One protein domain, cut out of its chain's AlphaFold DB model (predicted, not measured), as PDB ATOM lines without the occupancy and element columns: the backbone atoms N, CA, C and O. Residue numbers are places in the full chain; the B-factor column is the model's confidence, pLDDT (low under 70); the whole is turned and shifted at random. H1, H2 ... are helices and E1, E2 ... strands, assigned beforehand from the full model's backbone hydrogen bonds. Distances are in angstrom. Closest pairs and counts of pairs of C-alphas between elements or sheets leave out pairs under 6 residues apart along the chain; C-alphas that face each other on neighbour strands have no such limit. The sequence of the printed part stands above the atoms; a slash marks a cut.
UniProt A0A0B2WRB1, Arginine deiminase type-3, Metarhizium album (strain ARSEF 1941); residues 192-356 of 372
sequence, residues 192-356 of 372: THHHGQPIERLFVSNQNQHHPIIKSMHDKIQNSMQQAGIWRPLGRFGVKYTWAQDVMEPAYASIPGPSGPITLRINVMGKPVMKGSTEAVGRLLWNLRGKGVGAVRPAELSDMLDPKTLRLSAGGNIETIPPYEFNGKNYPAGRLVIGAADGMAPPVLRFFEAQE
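Overview. This is residues 192 to 356 of the 372 residues of the protein "Arginine deiminase type-3" of Metarhizium album (strain ARSEF 1941) (UniProt A0A0B2WRB1). A strongly twisted sheet of three strands, E3, E4 and E5, with H2 covering part of it, stands between two smaller parts. Toward one end of the longest axis is the strand pair E1 and E2 with the long helix H1; toward the other is the strand pair E6 and E9, with H4 near E9 and the small hairpin E7 and E8 at the far end. The 165 printed residues hold four named helices and nine named strands, in the order E1 H1 E2 E3 E4 H2 E5 H3 E6 E7 E8 E9 H4; the class is mixed, helices and strands, with under half of the residues in named elements. The large sheet, in the order E3, E4, E5, is mixed; the whole is compact, with a radius of gyration of the C-alphas of 17.1 A and spans of 52 by 41 by 30 A.

Arrangement. Begin at E3, residues 248 to 255, and E4, residues 262 to 269, an antiparallel hairpin; look for N 251 and O 266, 2.8 A apart. E5, residues 293 to 296, is parallel to E4, with N 294 and O 265 at 2.7 A. H2, residues 280 to 288, is on this sheet over E4, at a height of 8.8 A, and runs along the strands at 8 degrees to E4 on the local plane; its closest C-alphas to E5 are Leu 285 and Ala 295, 6.0 A. E4, H2 and E5 form a strand-helix-strand unit, two parallel neighbour strands with a helix between, its crossover right-handed. So do E1, residues 203 to 205, H1, residues 212 to 227, and E2, residues 235 to 237, also right-handed; N 204 and O 235 are 2.9 A apart. H1 is apart from H2. E6, residues 318 to 321, is antiparallel to E9, residues 335 to 338, with N 337 and O 319 at 2.7 A. E6 runs on into E7, residues 324 to 326, at 80 degrees; E7 forms an antiparallel hairpin with E8, residues 329 to 331, where N 331 and O 324 are 2.9 A apart. H3, residues 301 to 304, and H4, residues 347 to 353, only just touch, with 3 pairs of C-alphas within 8 A, the closest Met 304 and Pro 347 at 6.2 A. Every O i to N i+4 pair is within hydrogen-bond range in H1 and H2; H4 has 2 of 3, and H3 is too short for one.

Along the chain. Find C-alpha 248 at (198.309, 132.305, 233.885); from there E3 runs 23.0 A, and E4 returns over 22.4 A. H1 starts at C-alpha 212, (206.526, 107.270, 234.875), and runs 22.6 A; H2 measures 12.5 A. H4 covers 10.9 A and ends at C-alpha 353, (187.079, 145.058, 229.819).

Size, cuts and confidence. The two C-alphas farthest apart are those of Pro 212 and Gly 328, 52.6 A. The printed part has no cut; the link from H3 to E6, residues 305 to 317, is long. Mean pLDDT of the printed part is 92.3, and no printed residue is under 70.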
ATOM      1  N   THR A 192     195.204 139.134 224.698       97.75
ATOM      2  CA  THR A 192     195.471 137.696 224.759       97.75
ATOM      3  C   THR A 192     195.754 137.129 223.375       97.75
ATOM      4  O   THR A 192     195.348 137.677 222.340       97.75
ATOM      5  N   HIS A 193     196.473 136.011 223.358       96.94
ATOM      6  CA  HIS A 193     196.732 135.265 222.136       96.94
ATOM      7  C   HIS A 193     195.505 134.446 221.710       96.94
ATOM      8  O   HIS A 193     194.694 134.038 222.539       96.94
ATOM      9  N   HIS A 194     195.372 134.194 220.406       95.75
ATOM     10  CA  HIS A 194     194.407 133.227 219.872       95.75
ATOM     11  C   HIS A 194     195.141 132.024 219.271       95.75
ATOM     12  O   HIS A 194     196.252 132.158 218.760       95.75
ATOM     13  N   HIS A 195     194.490 130.859 219.245       93.12
ATOM     14  CA  HIS A 195     195.089 129.575 218.823       93.12
ATOM     15  C   HIS A 195     195.515 129.489 217.348       93.12
ATOM     16  O   HIS A 195     196.092 128.494 216.925       93.12
ATOM     17  N   GLY A 196     195.237 130.526 216.556       93.44
ATOM     18  CA  GLY A 196     195.718 130.651 215.176       93.44
ATOM     19  C   GLY A 196     197.090 131.323 215.059       93.44
ATOM     20  O   GLY A 196     197.621 131.426 213.957       93.44
ATOM     21  N   GLN A 197     197.648 131.826 216.164       94.25
ATOM     22  CA  GLN A 197     198.968 132.452 216.178       94.25
ATOM     23  C   GLN A 197     200.078 131.398 216.330       94.25
ATOM     24  O   GLN A 197     199.855 130.357 216.951       94.25
ATOM     25  N   PRO A 198     201.291 131.656 215.803       92.50
ATOM     26  CA  PRO A 198     202.422 130.750 215.967       92.50
ATOM     27  C   PRO A 198     202.770 130.500 217.438       92.50
ATOM     28  O   PRO A 198     202.860 131.430 218.241       92.50
ATOM     29  N   ILE A 199     203.034 129.238 217.776       92.62
ATOM     30  CA  ILE A 199     203.469 128.842 219.116       92.62
ATOM     31  C   ILE A 199     204.973 129.073 219.246       92.62
ATOM     32  O   ILE A 199     205.767 128.562 218.458       92.62
ATOM     33  N   GLU A 200     205.383 129.782 220.294       89.06
ATOM     34  CA  GLU A 200     206.805 130.003 220.569       89.06
ATOM     35  C   GLU A 200     207.364 129.171 221.719       89.06
ATOM     36  O   GLU A 200     208.536 128.786 221.708       89.06
ATOM     37  N   ARG A 201     206.556 128.956 222.758       90.12
ATOM     38  CA  ARG A 201     206.931 128.209 223.957       90.12
ATOM     39  C   ARG A 201     205.723 127.450 224.462       90.12
ATOM     40  O   ARG A 201     204.609 127.961 224.423       90.12
ATOM     41  N   LEU A 202     205.983 126.262 224.988       93.50
ATOM     42  CA  LEU A 202     204.992 125.438 225.653       93.50
ATOM     43  C   LEU A 202     205.465 125.179 227.080       93.50
ATOM     44  O   LEU A 202     206.662 124.983 227.318       93.50
ATOM     45  N   PHE A 203     204.525 125.206 228.018       92.81
ATOM     46  CA  PHE A 203     204.786 124.974 229.428       92.81
ATOM     47  C   PHE A 203     203.910 123.846 229.959       92.81
ATOM     48  O   PHE A 203     202.736 123.743 229.611       92.81
ATOM     49  N   VAL A 204     204.483 123.026 230.833       93.06
ATOM     50  CA  VAL A 204     203.769 122.007 231.611       93.06
ATOM     51  C   VAL A 204     203.992 122.225 233.102       93.06
ATOM     52  O   VAL A 204     204.893 122.956 233.526       93.06
ATOM     53  N   SER A 205     203.175 121.566 233.918       89.00
ATOM     54  CA  SER A 205     203.383 121.537 235.362       89.00
ATOM     55  C   SER A 205     204.621 120.708 235.718       89.00
ATOM     56  O   SER A 205     204.929 119.711 235.064       89.00
ATOM     57  N   ASN A 206     205.327 121.089 236.785       87.06
ATOM     58  CA  ASN A 206     206.362 120.238 237.380       87.06
ATOM     59  C   ASN A 206     205.795 119.206 238.378       87.06
ATOM     60  O   ASN A 206     206.551 118.393 238.921       87.06
ATOM     61  N   GLN A 207     204.482 119.229 238.628       86.50
ATOM     62  CA  GLN A 207     203.814 118.344 239.572       86.50
ATOM     63  C   GLN A 207     203.994 116.883 239.151       86.50
ATOM     64  O   GLN A 207     203.652 116.494 238.038       86.50
ATOM     65  N   ASN A 208     204.533 116.061 240.058       87.94
ATOM     66  CA  ASN A 208     204.770 114.629 239.843       87.94
ATOM     67  C   ASN A 208     205.578 114.301 238.570       87.94
ATOM     68  O   ASN A 208     205.433 113.216 238.014       87.94
ATOM     69  N   GLN A 209     206.472 115.195 238.127       86.38
ATOM     70  CA  GLN A 209     207.227 115.039 236.871       86.38
ATOM     71  C   GLN A 209     208.082 113.760 236.769       86.38
ATOM     72  O   GLN A 209     208.451 113.362 235.668       86.38
ATOM     73  N   HIS A 210     208.413 113.123 237.899       89.31
ATOM     74  CA  HIS A 210     209.171 111.866 237.942       89.31
ATOM     75  C   HIS A 210     208.281 110.618 237.905       89.31
ATOM     76  O   HIS A 210     208.791 109.514 237.736       89.31
ATOM     77  N   HIS A 211     206.960 110.770 238.039       94.06
ATOM     78  CA  HIS A 211     206.033 109.656 237.896       94.06
ATOM     79  C   HIS A 211     206.099 109.129 236.450       94.06
ATOM     80  O   HIS A 211     205.962 109.937 235.526       94.06
ATOM     81  N   PRO A 212     206.262 107.811 236.212       96.06
ATOM     82  CA  PRO A 212     206.526 107.270 234.875       96.06
ATOM     83  C   PRO A 212     205.523 107.713 233.801       96.06
ATOM     84  O   PRO A 212     205.917 108.070 232.692       96.06
ATOM     85  N   ILE A 213     204.232 107.771 234.150       94.69
ATOM     86  CA  ILE A 213     203.162 108.212 233.238       94.69
ATOM     87  C   ILE A 213     203.313 109.695 232.866       94.69
ATOM     88  O   ILE A 213     203.229 110.047 231.691       94.69
ATOM     89  N   ILE A 214     203.583 110.565 233.845       92.75
ATOM     90  CA  ILE A 214     203.719 112.014 233.620       92.75
ATOM     91  C   ILE A 214     204.990 112.310 232.829       92.75
ATOM     92  O   ILE A 214     204.958 113.090 231.880       92.75
ATOM     93  N   LYS A 215     206.095 111.633 233.159       94.44
ATOM     94  CA  LYS A 215     207.335 111.725 232.387       94.44
ATOM     95  C   LYS A 215     207.105 111.316 230.929       94.44
ATOM     96  O   LYS A 215     207.461 112.072 230.033       94.44
ATOM     97  N   SER A 216     206.461 110.169 230.694       95.81
ATOM     98  CA  SER A 216     206.127 109.691 229.343       95.81
ATOM     99  C   SER A 216     205.276 110.704 228.570       95.81
ATOM    100  O   SER A 216     205.524 110.952 227.392       95.81
ATOM    101  N   MET A 217     204.305 111.338 229.233       94.88
ATOM    102  CA  MET A 217     203.490 112.395 228.635       94.88
ATOM    103  C   MET A 217     204.328 113.625 228.258       94.88
ATOM    104  O   MET A 217     204.223 114.103 227.133       94.88
ATOM    105  N   HIS A 218     205.196 114.111 229.150       94.50
ATOM    106  CA  HIS A 218     206.086 115.241 228.860       94.50
ATOM    107  C   HIS A 218     207.057 114.941 227.707       94.50
ATOM    108  O   HIS A 218     207.258 115.799 226.848       94.50
ATOM    109  N   ASP A 219     207.607 113.726 227.646       95.44
ATOM    110  CA  ASP A 219     208.493 113.297 226.557       95.44
ATOM    111  C   ASP A 219     207.733 113.276 225.209       95.44
ATOM    112  O   ASP A 219     208.228 113.776 224.199       95.44
ATOM    113  N   LYS A 220     206.479 112.794 225.190       97.06
ATOM    114  CA  LYS A 220     205.614 112.828 223.994       97.06
ATOM    115  C   LYS A 220     205.259 114.250 223.552       97.06
ATOM    116  O   LYS A 220     205.235 114.520 222.351       97.06
ATOM    117  N   ILE A 221     205.013 115.160 224.496       96.19
ATOM    118  CA  ILE A 221     204.778 116.581 224.199       96.19
ATOM    119  C   ILE A 221     206.029 117.200 223.564       96.19
ATOM    120  O   ILE A 221     205.923 117.835 222.518       96.19
ATOM    121  N   GLN A 222     207.216 116.964 224.132       96.12
ATOM    122  CA  GLN A 222     208.481 117.453 223.574       96.12
ATOM    123  C   GLN A 222     208.722 116.940 222.146       96.12
ATOM    124  O   GLN A 222     209.147 117.712 221.287       96.12
ATOM    125  N   ASN A 223     208.423 115.666 221.879       97.06
ATOM    126  CA  ASN A 223     208.545 115.097 220.536       97.06
ATOM    127  C   ASN A 223     207.547 115.731 219.557       97.06
ATOM    128  O   ASN A 223     207.913 116.067 218.434       97.06
ATOM    129  N   SER A 224     206.304 115.954 219.992       96.69
ATOM    130  CA  SER A 224     205.275 116.613 219.174       96.69
ATOM    131  C   SER A 224     205.661 118.061 218.847       96.69
ATOM    132  O   SER A 224     205.500 118.504 217.714       96.69
ATOM    133  N   MET A 225     206.246 118.784 219.811       96.38
ATOM    134  CA  MET A 225     206.804 120.122 219.588       96.38
ATOM    135  C   MET A 225     207.891 120.110 218.507       96.38
ATOM    136  O   MET A 225     207.851 120.938 217.602       96.38
ATOM    137  N   GLN A 226     208.831 119.159 218.557       94.88
ATOM    138  CA  GLN A 226     209.897 119.033 217.554       94.88
ATOM    139  C   GLN A 226     209.340 118.728 216.159       94.88
ATOM    140  O   GLN A 226     209.754 119.356 215.187       94.88
ATOM    141  N   GLN A 227     208.355 117.829 216.056       95.06
ATOM    142  CA  GLN A 227     207.667 117.532 214.793       95.06
ATOM    143  C   GLN A 227     206.939 118.758 214.221       95.06
ATOM    144  O   GLN A 227     206.888 118.928 213.008       95.06
ATOM    145  N   ALA A 228     206.432 119.636 215.088       93.25
ATOM    146  CA  ALA A 228     205.811 120.903 214.712       93.25
ATOM    147  C   ALA A 228     206.821 122.045 214.451       93.25
ATOM    148  O   ALA A 228     206.414 123.189 214.260       93.25
ATOM    149  N   GLY A 229     208.135 121.776 214.469       93.88
ATOM    150  CA  GLY A 229     209.179 122.786 214.252       93.88
ATOM    151  C   GLY A 229     209.446 123.704 215.453       93.88
ATOM    152  O   GLY A 229     210.139 124.714 215.326       93.88
ATOM    153  N   ILE A 230     208.929 123.364 216.637       94.44
ATOM    154  CA  ILE A 230     209.143 124.096 217.889       94.44
ATOM    155  C   ILE A 230     210.331 123.459 218.618       94.44
ATOM    156  O   ILE A 230     210.190 122.619 219.505       94.44
ATOM    157  N   TRP A 231     211.537 123.879 218.242       91.56
ATOM    158  CA  TRP A 231     212.793 123.284 218.723       91.56
ATOM    159  C   TRP A 231     213.185 123.669 220.155       91.56
ATOM    160  O   TRP A 231     214.163 123.154 220.695       91.56
ATOM    161  N   ARG A 232     212.450 124.592 220.787       92.88
ATOM    162  CA  ARG A 232     212.738 124.999 222.166       92.88
ATOM    163  C   ARG A 232     212.406 123.866 223.151       92.88
ATOM    164  O   ARG A 232     211.433 123.141 222.936       92.88
ATOM    165  N   PRO A 233     213.154 123.745 224.263       93.94
ATOM    166  CA  PRO A 233     212.809 122.800 225.314       93.94
ATOM    167  C   PRO A 233     211.435 123.090 225.921       93.94
ATOM    168  O   PRO A 233     211.060 124.251 226.113       93.94
ATOM    169  N   LEU A 234     210.730 122.024 226.289       94.75
ATOM    170  CA  LEU A 234     209.494 122.073 227.054       94.75
ATOM    171  C   LEU A 234     209.725 122.792 228.390       94.75
ATOM    172  O   LEU A 234     210.482 122.324 229.251       94.75
ATOM    173  N   GLY A 235     209.058 123.932 228.565       92.69
ATOM    174  CA  GLY A 235     209.098 124.711 229.794       92.69
ATOM    175  C   GLY A 235     208.364 123.999 230.928       92.69
ATOM    176  O   GLY A 235     207.387 123.286 230.706       92.69
ATOM    177  N   ARG A 236     208.822 124.195 232.165       90.62
ATOM    178  CA  ARG A 236     208.184 123.631 233.362       90.62
ATOM    179  C   ARG A 236     207.922 124.733 234.370       90.62
ATOM    180  O   ARG A 236     208.846 125.453 234.744       90.62
ATOM    181  N   PHE A 237     206.683 124.854 234.824       89.06
ATOM    182  CA  PHE A 237     206.345 125.809 235.868       89.06
ATOM    183  C   PHE A 237     206.847 125.338 237.225       89.06
ATOM    184  O   PHE A 237     206.618 124.201 237.625       89.06
ATOM    185  N   GLY A 238     207.494 126.243 237.958       81.50
ATOM    186  CA  GLY A 238     207.968 126.036 239.327       81.50
ATOM    187  C   GLY A 238     206.856 125.986 240.381       81.50
ATOM    188  O   GLY A 238     207.086 126.401 241.513       81.50
ATOM    189  N   VAL A 239     205.656 125.513 240.031       82.12
ATOM    190  CA  VAL A 239     204.476 125.483 240.904       82.12
ATOM    191  C   VAL A 239     204.001 124.045 241.046       82.12
ATOM    192  O   VAL A 239     203.677 123.395 240.056       82.12
ATOM    193  N   LYS A 240     203.909 123.569 242.294       81.94
ATOM    194  CA  LYS A 240     203.355 122.250 242.638       81.94
ATOM    195  C   LYS A 240     201.828 122.249 242.521       81.94
ATOM    196  O   LYS A 240     201.118 122.209 243.522       81.94
ATOM    197  N   TYR A 241     201.331 122.366 241.296       88.12
ATOM    198  CA  TYR A 241     199.910 122.402 240.972       88.12
ATOM    199  C   TYR A 241     199.679 121.751 239.612       88.12
ATOM    200  O   TYR A 241     200.383 122.059 238.655       88.12
ATOM    201  N   THR A 242     198.721 120.831 239.530       88.06
ATOM    202  CA  THR A 242     198.522 119.969 238.353       88.06
ATOM    203  C   THR A 242     198.187 120.760 237.089       88.06
ATOM    204  O   THR A 242     198.704 120.457 236.015       88.06
ATOM    205  N   TRP A 243     197.358 121.796 237.213       90.38
ATOM    206  CA  TRP A 243     196.773 122.494 236.072       90.38
ATOM    207  C   TRP A 243     197.628 123.699 235.667       90.38
ATOM    208  O   TRP A 243     197.440 124.811 236.154       90.38
ATOM    209  N   ALA A 244     198.591 123.473 234.770       91.44
ATOM    210  CA  ALA A 244     199.451 124.536 234.242       91.44
ATOM    211  C   ALA A 244     198.665 125.619 233.481       91.44
ATOM    212  O   ALA A 244     199.046 126.782 233.515       91.44
ATOM    213  N   GLN A 245     197.556 125.258 232.835       94.00
ATOM    214  CA  GLN A 245     196.711 126.205 232.104       94.00
ATOM    215  C   GLN A 245     195.977 127.187 233.032       94.00
ATOM    216  O   GLN A 245     195.688 128.306 232.642       94.00
ATOM    217  N   ASP A 246     195.703 126.815 234.284       94.06
ATOM    218  CA  ASP A 246     194.933 127.675 235.188       94.06
ATOM    219  C   ASP A 246     195.735 128.863 235.728       94.06
ATOM    220  O   ASP A 246     195.137 129.853 236.153       94.06
ATOM    221  N   VAL A 247     197.065 128.745 235.817       92.75
ATOM    222  CA  VAL A 247     197.877 129.659 236.637       92.75
ATOM    223  C   VAL A 247     198.162 130.993 235.952       92.75
ATOM    224  O   VAL A 247     198.432 131.980 236.632       92.75
ATOM    225  N   MET A 248     198.096 131.062 234.624       93.88
ATOM    226  CA  MET A 248     198.309 132.305 233.885       93.88
ATOM    227  C   MET A 248     197.685 132.248 232.498       93.88
ATOM    228  O   MET A 248     197.556 131.167 231.935       93.88
ATOM    229  N   GLU A 249     197.419 133.422 231.937       96.19
ATOM    230  CA  GLU A 249     197.021 133.600 230.546       96.19
ATOM    231  C   GLU A 249     198.106 134.394 229.791       96.19
ATOM    232  O   GLU A 249     198.399 135.540 230.164       96.19
ATOM    233  N   PRO A 250     198.762 133.815 228.767       96.06
ATOM    234  CA  PRO A 250     199.715 134.537 227.934       96.06
ATOM    235  C   PRO A 250     199.047 135.656 227.123       96.06
ATOM    236  O   PRO A 250     198.096 135.444 226.371       96.06
ATOM    237  N   ALA A 251     199.605 136.856 227.217       97.88
ATOM    238  CA  ALA A 251     199.134 138.052 226.537       97.88
ATOM    239  C   ALA A 251     200.309 138.891 226.010       97.88
ATOM    240  O   ALA A 251     201.483 138.548 226.177       97.88
ATOM    241  N   TYR A 252     200.008 140.021 225.379       98.19
ATOM    242  CA  TYR A 252     200.994 140.976 224.890       98.19
ATOM    243  C   TYR A 252     200.437 142.401 224.832       98.19
ATOM    244  O   TYR A 252     199.234 142.618 224.747       98.19
ATOM    245  N   ALA A 253     201.336 143.378 224.854       98.62
ATOM    246  CA  ALA A 253     201.076 144.765 224.496       98.62
ATOM    247  C   ALA A 253     202.045 145.152 223.374       98.62
ATOM    248  O   ALA A 253     203.210 144.748 223.399       98.62
ATOM    249  N   SER A 254     201.579 145.903 222.379       98.00
ATOM    250  CA  SER A 254     202.376 146.224 221.192       98.00
ATOM    251  C   SER A 254     202.152 147.657 220.727       98.00
ATOM    252  O   SER A 254     201.039 148.179 220.833       98.00
ATOM    253  N   ILE A 255     203.212 148.286 220.221       98.31
ATOM    254  CA  ILE A 255     203.180 149.605 219.584       98.31
ATOM    255  C   ILE A 255     203.890 149.554 218.226       98.31
ATOM    256  O   ILE A 255     204.778 148.714 218.042       98.31
ATOM    257  N   PRO A 256     203.544 150.439 217.276       98.06
ATOM    258  CA  PRO A 256     204.321 150.613 216.055       98.06
ATOM    259  C   PRO A 256     205.782 150.960 216.363       98.06
ATOM    260  O   PRO A 256     206.094 151.580 217.380       98.06
ATOM    261  N   GLY A 257     206.683 150.554 215.476       96.50
ATOM    262  CA  GLY A 257     208.100 150.876 215.570       96.50
ATOM    263  C   GLY A 257     208.738 150.969 214.185       96.50
ATOM    264  O   GLY A 257     208.175 150.473 213.206       96.50
ATOM    265  N   PRO A 258     209.929 151.575 214.080       93.06
ATOM    266  CA  PRO A 258     210.512 151.972 212.797       93.06
ATOM    267  C   PRO A 258     210.898 150.793 211.894       93.06
ATOM    268  O   PRO A 258     211.032 150.974 210.683       93.06
ATOM    269  N   SER A 259     211.069 149.603 212.478       95.06
ATOM    270  CA  SER A 259     211.435 148.354 211.796       95.06
ATOM    271  C   SER A 259     210.397 147.244 212.017       95.06
ATOM    272  O   SER A 259     210.718 146.064 211.892       95.06
ATOM    273  N   GLY A 260     209.173 147.614 212.398       96.25
ATOM    274  CA  GLY A 260     208.125 146.695 212.835       96.25
ATOM    275  C   GLY A 260     207.702 146.933 214.289       96.25
ATOM    276  O   GLY A 260     208.251 147.806 214.965       96.25
ATOM    277  N   PRO A 261     206.709 146.174 214.779       97.12
ATOM    278  CA  PRO A 261     206.107 146.415 216.083       97.12
ATOM    279  C   PRO A 261     207.078 146.155 217.241       97.12
ATOM    280  O   PRO A 261     207.756 145.126 217.292       97.12
ATOM    281  N   ILE A 262     207.071 147.044 218.232       97.88
ATOM    282  CA  ILE A 262     207.737 146.844 219.521       97.88
ATOM    283  C   ILE A 262     206.725 146.170 220.444       97.88
ATOM    284  O   ILE A 262     205.671 146.731 220.737       97.88
ATOM    285  N   THR A 263     207.026 144.950 220.887       97.50
ATOM    286  CA  THR A 263     206.073 144.110 221.626       97.50
ATOM    287  C   THR A 263     206.641 143.669 222.967       97.50
ATOM    288  O   THR A 263     207.751 143.141 223.039       97.50
ATOM    289  N   LEU A 264     205.840 143.827 224.019       98.12
ATOM    290  CA  LEU A 264     206.068 143.238 225.330       98.12
ATOM    291  C   LEU A 264     205.096 142.072 225.523       98.12
ATOM    292  O   LEU A 264     203.885 142.270 225.488       98.12
ATOM    293  N   ARG A 265     205.606 140.864 225.768       97.75
ATOM    294  CA  ARG A 265     204.768 139.736 226.208       97.75
ATOM    295  C   ARG A 265     204.424 139.916 227.670       97.75
ATOM    296  O   ARG A 265     205.268 140.354 228.438       97.75
ATOM    297  N   ILE A 266     203.212 139.580 228.067       97.88
ATOM    298  CA  ILE A 266     202.708 139.799 229.418       97.88
ATOM    299  C   ILE A 266     202.030 138.517 229.869       97.88
ATOM    300  O   ILE A 266     201.064 138.080 229.260       97.88
ATOM    301  N   ASN A 267     202.510 137.921 230.953       96.25
ATOM    302  CA  ASN A 267     201.772 136.845 231.602       96.25
ATOM    303  C   ASN A 267     200.726 137.468 232.538       96.25
ATOM    304  O   ASN A 267     201.087 138.132 233.515       96.25
ATOM    305  N   VAL A 268     199.440 137.291 232.237       96.75
ATOM    306  CA  VAL A 268     198.345 137.725 233.113       96.75
ATOM    307  C   VAL A 268     198.118 136.641 234.158       96.75
ATOM    308  O   VAL A 268     197.968 135.473 233.814       96.75
ATOM    309  N   MET A 269     198.111 137.001 235.440       94.62
ATOM    310  CA  MET A 269     197.866 136.037 236.513       94.62
ATOM    311  C   MET A 269     196.476 135.418 236.393       94.62
ATOM    312  O   MET A 269     195.480 136.137 236.312       94.62
ATOM    313  N   GLY A 270     196.436 134.087 236.432       93.94
ATOM    314  CA  GLY A 270     195.215 133.304 236.514       93.94
ATOM    315  C   GLY A 270     194.862 132.977 237.963       93.94
ATOM    316  O   GLY A 270     194.936 133.821 238.856       93.94
ATOM    317  N   LYS A 271     194.498 131.724 238.232       92.69
ATOM    318  CA  LYS A 271     194.121 131.269 239.573       92.69
ATOM    319  C   LYS A 271     195.331 131.300 240.527       92.69
ATOM    320  O   LYS A 271     196.310 130.602 240.255       92.69
ATOM    321  N   PRO A 272     195.266 132.007 241.672       92.19
ATOM    322  CA  PRO A 272     196.339 131.987 242.663       92.19
ATOM    323  C   PRO A 272     196.481 130.600 243.308       92.19
ATOM    324  O   PRO A 272     195.496 129.890 243.537       92.19
ATOM    325  N   VAL A 273     197.718 130.221 243.643       90.56
ATOM    326  CA  VAL A 273     198.024 128.975 244.368       90.56
ATOM    327  C   VAL A 273     198.872 129.310 245.586       90.56
ATOM    328  O   VAL A 273     200.030 129.696 245.457       90.56
ATOM    329  N   MET A 274     198.312 129.131 246.781       89.00
ATOM    330  CA  MET A 274     199.021 129.393 248.036       89.00
ATOM    331  C   MET A 274     199.851 128.182 248.480       89.00
ATOM    332  O   MET A 274     199.395 127.040 248.436       89.00
ATOM    333  N   LYS A 275     201.069 128.436 248.966       84.25
ATOM    334  CA  LYS A 275     201.940 127.477 249.654       84.25
ATOM    335  C   LYS A 275     202.349 128.077 251.000       84.25
ATOM    336  O   LYS A 275     203.306 128.848 251.081       84.25
ATOM    337  N   GLY A 276     201.609 127.738 252.057       85.81
ATOM    338  CA  GLY A 276     201.696 128.467 253.325       85.81
ATOM    339  C   GLY A 276     201.287 129.928 253.117       85.81
ATOM    340  O   GLY A 276     200.269 130.192 252.485       85.81
ATOM    341  N   SER A 277     202.110 130.873 253.579       82.94
ATOM    342  CA  SER A 277     201.906 132.318 253.371       82.94
ATOM    343  C   SER A 277     202.392 132.840 252.013       82.94
ATOM    344  O   SER A 277     202.240 134.020 251.717       82.94
ATOM    345  N   THR A 278     203.000 131.993 251.176       83.56
ATOM    346  CA  THR A 278     203.531 132.395 249.869       83.56
ATOM    347  C   THR A 278     202.521 132.146 248.753       83.56
ATOM    348  O   THR A 278     202.049 131.024 248.591       83.56
ATOM    349  N   GLU A 279     202.275 133.157 247.921       89.00
ATOM    350  CA  GLU A 279     201.523 133.029 246.669       89.00
ATOM    351  C   GLU A 279     202.470 132.527 245.554       89.00
ATOM    352  O   GLU A 279     203.396 133.216 245.118       89.00
ATOM    353  N   ALA A 280     202.334 131.251 245.181       88.25
ATOM    354  CA  ALA A 280     203.283 130.535 244.329       88.25
ATOM    355  C   ALA A 280     203.152 130.876 242.838       88.25
ATOM    356  O   ALA A 280     204.147 130.790 242.116       88.25
ATOM    357  N   VAL A 281     201.960 131.255 242.372       87.06
ATOM    358  CA  VAL A 281     201.731 131.648 240.974       87.06
ATOM    359  C   VAL A 281     202.345 133.005 240.700       87.06
ATOM    360  O   VAL A 281     203.007 133.174 239.684       87.06
ATOM    361  N   GLY A 282     202.245 133.948 241.623       86.06
ATOM    362  CA  GLY A 282     202.979 135.197 241.547       86.06
ATOM    363  C   GLY A 282     204.468 134.931 241.416       86.06
ATOM    364  O   GLY A 282     205.079 135.382 240.450       86.06
ATOM    365  N   ARG A 283     205.057 134.118 242.310       86.38
ATOM    366  CA  ARG A 283     206.482 133.737 242.203       86.38
ATOM    367  C   ARG A 283     206.827 133.136 240.847       86.38
ATOM    368  O   ARG A 283     207.888 133.439 240.308       86.38
ATOM    369  N   LEU A 284     205.943 132.315 240.285       88.31
ATOM    370  CA  LEU A 284     206.101 131.824 238.922       88.31
ATOM    371  C   LEU A 284     206.143 132.971 237.910       88.31
ATOM    372  O   LEU A 284     207.073 133.017 237.109       88.31
ATOM    373  N   LEU A 285     205.174 133.885 237.943       88.88
ATOM    374  CA  LEU A 285     205.127 135.016 237.022       88.88
ATOM    375  C   LEU A 285     206.381 135.881 237.114       88.88
ATOM    376  O   LEU A 285     206.929 136.244 236.077       88.88
ATOM    377  N   TRP A 286     206.880 136.142 238.326       83.38
ATOM    378  CA  TRP A 286     208.135 136.864 238.538       83.38
ATOM    379  C   TRP A 286     209.323 136.164 237.880       83.38
ATOM    380  O   TRP A 286     210.093 136.823 237.186       83.38
ATOM    381  N   ASN A 287     209.417 134.836 237.992       87.62
ATOM    382  CA  ASN A 287     210.468 134.045 237.342       87.62
ATOM    383  C   ASN A 287     210.346 133.992 235.809       87.62
ATOM    384  O   ASN A 287     211.316 133.665 235.128       87.62
ATOM    385  N   LEU A 288     209.155 134.251 235.260       90.50
ATOM    386  CA  LEU A 288     208.918 134.260 233.816       90.50
ATOM    387  C   LEU A 288     209.184 135.624 233.172       90.50
ATOM    388  O   LEU A 288     209.249 135.698 231.942       90.50
ATOM    389  N   ARG A 289     209.335 136.692 233.966       93.19
ATOM    390  CA  ARG A 289     209.714 138.010 233.447       93.19
ATOM    391  C   ARG A 289     211.160 138.027 232.970       93.19
ATOM    392  O   ARG A 289     211.987 137.201 233.344       93.19
ATOM    393  N   GLY A 290     211.452 138.990 232.112       93.38
ATOM    394  CA  GLY A 290     212.776 139.192 231.551       93.38
ATOM    395  C   GLY A 290     212.753 140.252 230.460       93.38
ATOM    396  O   GLY A 290     211.795 141.016 230.316       93.38
ATOM    397  N   LYS A 291     213.792 140.263 229.621       94.31
ATOM    398  CA  LYS A 291     213.832 141.129 228.437       94.31
ATOM    399  C   LYS A 291     212.656 140.813 227.505       94.31
ATOM    400  O   LYS A 291     212.587 139.725 226.939       94.31
ATOM    401  N   GLY A 292     211.755 141.782 227.336       94.81
ATOM    402  CA  GLY A 292     210.574 141.650 226.476       94.81
ATOM    403  C   GLY A 292     209.431 140.820 227.076       94.81
ATOM    404  O   GLY A 292     208.476 140.518 226.361       94.81
ATOM    405  N   VAL A 293     209.504 140.462 228.365       96.19
ATOM    406  CA  VAL A 293     208.459 139.698 229.061       96.19
ATOM    407  C   VAL A 293     208.145 140.342 230.411       96.19
ATOM    408  O   VAL A 293     208.998 140.398 231.294       96.19
ATOM    409  N   GLY A 294     206.917 140.818 230.570       96.44
ATOM    410  CA  GLY A 294     206.344 141.306 231.815       96.44
ATOM    411  C   GLY A 294     205.302 140.357 232.397       96.44
ATOM    412  O   GLY A 294     205.025 139.277 231.870       96.44
ATOM    413  N   ALA A 295     204.717 140.775 233.511       95.44
ATOM    414  CA  ALA A 295     203.608 140.077 234.139       95.44
ATOM    415  C   ALA A 295     202.686 141.066 234.847       95.44
ATOM    416  O   ALA A 295     203.130 142.133 235.271       95.44
ATOM    417  N   VAL A 296     201.414 140.703 234.986       94.50
ATOM    418  CA  VAL A 296     200.416 141.550 235.640       94.50
ATOM    419  C   VAL A 296     199.450 140.710 236.467       94.50
ATOM    420  O   VAL A 296     198.959 139.676 236.019       94.50
ATOM    421  N   ARG A 297     199.147 141.175 237.680       93.38
ATOM    422  CA  ARG A 297     198.012 140.681 238.463       93.38
ATOM    423  C   ARG A 297     196.766 141.474 238.053       93.38
ATOM    424  O   ARG A 297     196.814 142.696 238.191       93.38
ATOM    425  N   PRO A 298     195.688 140.855 237.538       93.81
ATOM    426  CA  PRO A 298     194.566 141.590 236.948       93.81
ATOM    427  C   PRO A 298     193.642 142.258 237.979       93.81
ATOM    428  O   PRO A 298     193.018 143.267 237.661       93.81
ATOM    429  N   ALA A 299     193.592 141.747 239.211       92.94
ATOM    430  CA  ALA A 299     192.787 142.278 240.314       92.94
ATOM    431  C   ALA A 299     193.563 142.212 241.641       92.94
ATOM    432  O   ALA A 299     194.663 141.658 241.689       92.94
ATOM    433  N   GLU A 300     193.007 142.761 242.718       92.00
ATOM    434  CA  GLU A 300     193.604 142.615 244.047       92.00
ATOM    435  C   GLU A 300     193.654 141.143 244.466       92.00
ATOM    436  O   GLU A 300     192.761 140.353 244.149       92.00
ATOM    437  N   LEU A 301     194.707 140.755 245.192       90.88
ATOM    438  CA  LEU A 301     194.898 139.353 245.572       90.88
ATOM    439  C   LEU A 301     193.737 138.837 246.441       90.88
ATOM    440  O   LEU A 301     193.348 137.681 246.298       90.88
ATOM    441  N   SER A 302     193.156 139.688 247.292       92.06
ATOM    442  CA  SER A 302     191.971 139.354 248.093       92.06
ATOM    443  C   SER A 302     190.777 138.948 247.227       92.06
ATOM    444  O   SER A 302     190.129 137.948 247.521       92.06
ATOM    445  N   ASP A 303     190.532 139.671 246.133       92.19
ATOM    446  CA  ASP A 303     189.418 139.401 245.220       92.19
ATOM    447  C   ASP A 303     189.678 138.121 244.422       92.19
ATOM    448  O   ASP A 303     188.783 137.309 244.193       92.19
ATOM    449  N   MET A 304     190.936 137.904 244.027       91.81
ATOM    450  CA  MET A 304     191.352 136.681 243.341       91.81
ATOM    451  C   MET A 304     191.286 135.441 244.242       91.81
ATOM    452  O   MET A 304     191.166 134.332 243.723       91.81
ATOM    453  N   LEU A 305     191.351 135.614 245.567       92.62
ATOM    454  CA  LEU A 305     191.243 134.548 246.564       92.62
ATOM    455  C   LEU A 305     189.803 134.286 247.041       92.62
ATOM    456  O   LEU A 305     189.615 133.340 247.809       92.62
ATOM    457  N   ASP A 306     188.794 135.049 246.593       91.38
ATOM    458  CA  ASP A 306     187.394 134.812 246.976       91.38
ATOM    459  C   ASP A 306     186.970 133.381 246.577       91.38
ATOM    460  O   ASP A 306     186.934 133.059 245.383       91.38
ATOM    461  N   PRO A 307     186.597 132.507 247.534       88.56
ATOM    462  CA  PRO A 307     186.211 131.125 247.254       88.56
ATOM    463  C   PRO A 307     185.072 130.971 246.236       88.56
ATOM    464  O   PRO A 307     184.994 129.939 245.565       88.56
ATOM    465  N   LYS A 308     184.192 131.974 246.103       87.62
ATOM    466  CA  LYS A 308     183.059 131.959 245.166       87.62
ATOM    467  C   LYS A 308     183.506 132.120 243.716       87.62
ATOM    468  O   LYS A 308     182.898 131.532 242.824       87.62
ATOM    469  N   THR A 309     184.567 132.890 243.478       88.56
ATOM    470  CA  THR A 309     185.032 133.259 242.132       88.56
ATOM    471  C   THR A 309     186.437 132.766 241.807       88.56
ATOM    472  O   THR A 309     186.848 132.862 240.655       88.56
ATOM    473  N   LEU A 310     187.160 132.181 242.768       88.81
ATOM    474  CA  LEU A 310     188.546 131.713 242.640       88.81
ATOM    475  C   LEU A 310     188.791 130.884 241.371       88.81
ATOM    476  O   LEU A 310     189.809 131.035 240.701       88.81
ATOM    477  N   ARG A 311     187.855 129.989 241.031       88.00
ATOM    478  CA  ARG A 311     187.963 129.120 239.846       88.00
ATOM    479  C   ARG A 311     187.675 129.850 238.533       88.00
ATOM    480  O   ARG A 311     188.134 129.398 237.494       88.00
ATOM    481  N   LEU A 312     186.940 130.960 238.573       90.31
ATOM    482  CA  LEU A 312     186.556 131.722 237.382       90.31
ATOM    483  C   LEU A 312     187.717 132.560 236.825       90.31
ATOM    484  O   LEU A 312     187.685 132.929 235.656       90.31
ATOM    485  N   SER A 313     188.745 132.830 237.634       90.38
ATOM    486  CA  SER A 313     189.980 133.494 237.192       90.38
ATOM    487  C   SER A 313     191.048 132.521 236.676       90.38
ATOM    488  O   SER A 313     192.163 132.949 236.407       90.38
ATOM    489  N   ALA A 314     190.761 131.219 236.577       93.19
ATOM    490  CA  ALA A 314     191.696 130.265 235.984       93.19
ATOM    491  C   ALA A 314     191.913 130.573 234.493       93.19
ATOM    492  O   ALA A 314     190.945 130.855 233.792       93.19
ATOM    493  N   GLY A 315     193.156 130.469 234.006       93.56
ATOM    494  CA  GLY A 315     193.483 130.657 232.583       93.56
ATOM    495  C   GLY A 315     192.667 129.753 231.655       93.56
ATOM    496  O   GLY A 315     192.151 130.212 230.651       93.56
ATOM    497  N   GLY A 316     192.354 128.518 232.072       93.25
ATOM    498  CA  GLY A 316     191.448 127.633 231.320       93.25
ATOM    499  C   GLY A 316     190.000 128.131 231.157       93.25
ATOM    500  O   GLY A 316     189.213 127.491 230.467       93.25
ATOM    501  N   ASN A 317     189.625 129.243 231.797       93.81
ATOM    502  CA  ASN A 317     188.341 129.928 231.634       93.81
ATOM    503  C   ASN A 317     188.470 131.242 230.832       93.81
ATOM    504  O   ASN A 317     187.517 132.022 230.795       93.81
ATOM    505  N   ILE A 318     189.634 131.521 230.235       94.81
ATOM    506  CA  ILE A 318     189.946 132.740 229.485       94.81
ATOM    507  C   ILE A 318     190.458 132.314 228.110       94.81
ATOM    508  O   ILE A 318     191.546 131.780 227.985       94.81
ATOM    509  N   GLU A 319     189.672 132.547 227.066       95.44
ATOM    510  CA  GLU A 319     190.017 132.117 225.708       95.44
ATOM    511  C   GLU A 319     189.791 133.246 224.706       95.44
ATOM    512  O   GLU A 319     189.038 134.183 224.969       95.44
ATOM    513  N   THR A 320     190.404 133.160 223.525       96.62
ATOM    514  CA  THR A 320     190.292 134.207 222.497       96.62
ATOM    515  C   THR A 320     189.762 133.640 221.190       96.62
ATOM    516  O   THR A 320     190.403 132.803 220.553       96.62
ATOM    517  N   ILE A 321     188.614 134.150 220.741       96.19
ATOM    518  CA  ILE A 321     188.124 133.928 219.377       96.19
ATOM    519  C   ILE A 321     189.078 134.661 218.422       96.19
ATOM    520  O   ILE A 321     189.305 135.853 218.645       96.19
ATOM    521  N   PRO A 322     189.615 134.005 217.373       97.06
ATOM    522  CA  PRO A 322     190.448 134.651 216.356       97.06
ATOM    523  C   PRO A 322     189.764 135.854 215.685       97.06
ATOM    524  O   PRO A 322     188.554 136.016 215.825       97.06
ATOM    525  N   PRO A 323     190.497 136.692 214.932       97.06
ATOM    526  CA  PRO A 323     189.910 137.816 214.210       97.06
ATOM    527  C   PRO A 323     188.732 137.406 213.319       97.06
ATOM    528  O   PRO A 323     188.798 136.392 212.626       97.06
ATOM    529  N   TYR A 324     187.653 138.191 213.343       96.25
ATOM    530  CA  TYR A 324     186.431 137.909 212.586       96.25
ATOM    531  C   TYR A 324     185.604 139.174 212.329       96.25
ATOM    532  O   TYR A 324     185.830 140.222 212.940       96.25
ATOM    533  N   GLU A 325     184.614 139.051 211.449       97.25
ATOM    534  CA  GLU A 325     183.566 140.044 211.231       97.25
ATOM    535  C   GLU A 325     182.215 139.470 211.675       97.25
ATOM    536  O   GLU A 325     181.913 138.299 211.442       97.25
ATOM    537  N   PHE A 326     181.393 140.288 212.333       94.88
ATOM    538  CA  PHE A 326     180.035 139.907 212.710       94.88
ATOM    539  C   PHE A 326     179.101 141.114 212.657       94.88
ATOM    540  O   PHE A 326     179.380 142.143 213.272       94.88
ATOM    541  N   ASN A 327     177.987 140.982 211.930       95.62
ATOM    542  CA  ASN A 327     176.983 142.034 211.725       95.62
ATOM    543  C   ASN A 327     177.583 143.385 211.278       95.62
ATOM    544  O   ASN A 327     177.242 144.431 211.827       95.62
ATOM    545  N   GLY A 328     178.513 143.361 210.317       95.50
ATOM    546  CA  GLY A 328     179.168 144.565 209.789       95.50
ATOM    547  C   GLY A 328     180.190 145.207 210.733       95.50
ATOM    548  O   GLY A 328     180.660 146.315 210.473       95.50
ATOM    549  N   LYS A 329     180.533 144.548 211.850       94.12
ATOM    550  CA  LYS A 329     181.579 144.992 212.774       94.12
ATOM    551  C   LYS A 329     182.803 144.088 212.694       94.12
ATOM    552  O   LYS A 329     182.713 142.883 212.923       94.12
ATOM    553  N   ASN A 330     183.955 144.716 212.474       94.31
ATOM    554  CA  ASN A 330     185.258 144.063 212.470       94.31
ATOM    555  C   ASN A 330     185.833 143.926 213.884       94.31
ATOM    556  O   ASN A 330     185.832 144.879 214.668       94.31
ATOM    557  N   TYR A 331     186.386 142.749 214.172       95.06
ATOM    558  CA  TYR A 331     187.131 142.433 215.387       95.06
ATOM    559  C   TYR A 331     188.549 141.989 215.005       95.06
ATOM    560  O   TYR A 331     188.842 140.794 215.014       95.06
ATOM    561  N   PRO A 332     189.448 142.924 214.650       93.94
ATOM    562  CA  PRO A 332     190.770 142.589 214.111       93.94
ATOM    563  C   PRO A 332     191.702 141.936 215.138       93.94
ATOM    564  O   PRO A 332     192.620 141.220 214.758       93.94
ATOM    565  N   ALA A 333     191.458 142.151 216.434       94.50
ATOM    566  CA  ALA A 333     192.155 141.469 217.524       94.50
ATOM    567  C   ALA A 333     191.386 140.239 218.045       94.50
ATOM    568  O   ALA A 333     191.796 139.628 219.031       94.50
ATOM    569  N   GLY A 334     190.258 139.886 217.420       95.94
ATOM    570  CA  GLY A 334     189.342 138.888 217.955       95.94
ATOM    571  C   GLY A 334     188.572 139.387 219.179       95.94
ATOM    572  O   GLY A 334     188.426 140.592 219.405       95.94
ATOM    573  N   ARG A 335     188.046 138.456 219.977       96.12
ATOM    574  CA  ARG A 335     187.371 138.764 221.248       96.12
ATOM    575  C   ARG A 335     187.644 137.703 222.294       96.12
ATOM    576  O   ARG A 335     187.677 136.518 221.974       96.12
ATOM    577  N   LEU A 336     187.726 138.141 223.541       95.62
ATOM    578  CA  LEU A 336     187.799 137.250 224.686       95.62
ATOM    579  C   LEU A 336     186.473 136.520 224.925       95.62
ATOM    580  O   LEU A 336     185.393 137.090 224.763       95.62
ATOM    581  N   VAL A 337     186.570 135.277 225.373       93.75
ATOM    582  CA  VAL A 337     185.492 134.461 225.921       93.75
ATOM    583  C   VAL A 337     185.896 134.123 227.342       93.75
ATOM    584  O   VAL A 337     186.915 133.474 227.561       93.75
ATOM    585  N   ILE A 338     185.111 134.599 228.304       91.81
ATOM    586  CA  ILE A 338     185.370 134.361 229.723       91.81
ATOM    587  C   ILE A 338     184.091 133.845 230.358       91.81
ATOM    588  O   ILE A 338     183.090 134.566 230.412       91.81
ATOM    589  N   GLY A 339     184.120 132.602 230.835       87.94
ATOM    590  CA  GLY A 339     182.968 131.997 231.491       87.94
ATOM    591  C   GLY A 339     182.608 132.739 232.776       87.94
ATOM    592  O   GLY A 339     183.476 133.077 233.582       87.94
ATOM    593  N   ALA A 340     181.316 132.977 232.976       83.88
ATOM    594  CA  ALA A 340     180.769 133.532 234.207       83.88
ATOM    595  C   ALA A 340     179.679 132.598 234.749       83.88
ATOM    596  O   ALA A 340     179.116 131.785 234.014       83.88
ATOM    597  N   ALA A 341     179.378 132.707 236.042       74.69
ATOM    598  CA  ALA A 341     178.193 132.083 236.625       74.69
ATOM    599  C   ALA A 341     177.159 133.163 236.967       74.69
ATOM    600  O   ALA A 341     177.512 134.337 237.096       74.69
ATOM    601  N   ASP A 342     175.892 132.775 237.118       71.44
ATOM    602  CA  ASP A 342     174.811 133.709 237.454       71.44
ATOM    603  C   ASP A 342     175.171 134.551 238.688       71.44
ATOM    604  O   ASP A 342     175.453 134.024 239.767       71.44
ATOM    605  N   GLY A 343     175.217 135.873 238.503       70.69
ATOM    606  CA  GLY A 343     175.579 136.835 239.548       70.69
ATOM    607  C   GLY A 343     177.051 136.820 239.993       70.69
ATOM    608  O   GLY A 343     177.390 137.529 240.937       70.69
ATOM    609  N   MET A 344     177.931 136.048 239.347       81.00
ATOM    610  CA  MET A 344     179.343 135.889 239.721       81.00
ATOM    611  C   MET A 344     180.261 136.155 238.522       81.00
ATOM    612  O   MET A 344     180.596 135.252 237.751       81.00
ATOM    613  N   ALA A 345     180.684 137.412 238.376       84.25
ATOM    614  CA  ALA A 345     181.701 137.793 237.402       84.25
ATOM    615  C   ALA A 345     183.111 137.461 237.931       84.25
ATOM    616  O   ALA A 345     183.400 137.762 239.093       84.25
ATOM    617  N   PRO A 346     184.007 136.883 237.112       87.56
ATOM    618  CA  PRO A 346     185.395 136.697 237.513       87.56
ATOM    619  C   PRO A 346     186.078 138.047 237.790       87.56
ATOM    620  O   PRO A 346     185.932 138.961 236.975       87.56
ATOM    621  N   PRO A 347     186.896 138.177 238.854       87.75
ATOM    622  CA  PRO A 347     187.679 139.388 239.121       87.75
ATOM    623  C   PRO A 347     188.516 139.861 237.920       87.75
ATOM    624  O   PRO A 347     188.647 141.059 237.676       87.75
ATOM    625  N   VAL A 348     189.029 138.919 237.122       92.00
ATOM    626  CA  VAL A 348     189.820 139.204 235.916       92.00
ATOM    627  C   VAL A 348     189.003 139.834 234.772       92.00
ATOM    628  O   VAL A 348     189.572 140.512 233.917       92.00
ATOM    629  N   LEU A 349     187.670 139.692 234.758       92.81
ATOM    630  CA  LEU A 349     186.819 140.217 233.683       92.81
ATOM    631  C   LEU A 349     186.979 141.733 233.522       92.81
ATOM    632  O   LEU A 349     187.216 142.216 232.416       92.81
ATOM    633  N   ARG A 350     186.928 142.475 234.634       93.00
ATOM    634  CA  ARG A 350     187.026 143.944 234.624       93.00
ATOM    635  C   ARG A 350     188.376 144.436 234.111       93.00
ATOM    636  O   ARG A 350     188.451 145.486 233.479       93.00
ATOM    637  N   PHE A 351     189.442 143.677 234.365       95.88
ATOM    638  CA  PHE A 351     190.759 143.975 233.814       95.88
ATOM    639  C   PHE A 351     190.741 143.920 232.287       95.88
ATOM    640  O   PHE A 351     191.191 144.866 231.642       95.88
ATOM    641  N   PHE A 352     190.180 142.859 231.708       96.38
ATOM    642  CA  PHE A 352     190.097 142.713 230.256       96.38
ATOM    643  C   PHE A 352     189.100 143.676 229.603       96.38
ATOM    644  O   PHE A 352     189.360 144.175 228.509       96.38
ATOM    645  N   GLU A 353     187.999 144.009 230.276       95.31
ATOM    646  CA  GLU A 353     187.079 145.058 229.819       95.31
ATOM    647  C   GLU A 353     187.779 146.417 229.699       95.31
ATOM    648  O   GLU A 353     187.582 147.113 228.703       95.31
ATOM    649  N   ALA A 354     188.662 146.756 230.647       96.06
ATOM    650  CA  ALA A 354     189.449 147.991 230.614       96.06
ATOM    651  C   ALA A 354     190.463 148.053 229.453       96.06
ATOM    652  O   ALA A 354     190.978 149.129 229.140       96.06
ATOM    653  N   GLN A 355     190.759 146.924 228.795       96.62
ATOM    654  CA  GLN A 355     191.633 146.908 227.618       96.62
ATOM    655  C   GLN A 355     190.894 147.315 226.338       96.62
ATOM    656  O   GLN A 355     191.537 147.777 225.400       96.62
ATOM    657  N   GLU A 356     189.560 147.197 226.313       93.75
ATOM    658  CA  GLU A 356     188.623 147.602 225.244       93.75
ATOM    659  C   GLU A 356     188.768 146.857 223.897       93.75
ATOM    660  O   GLU A 356     187.765 146.549 223.249       93.75
TER     661      GLU A 356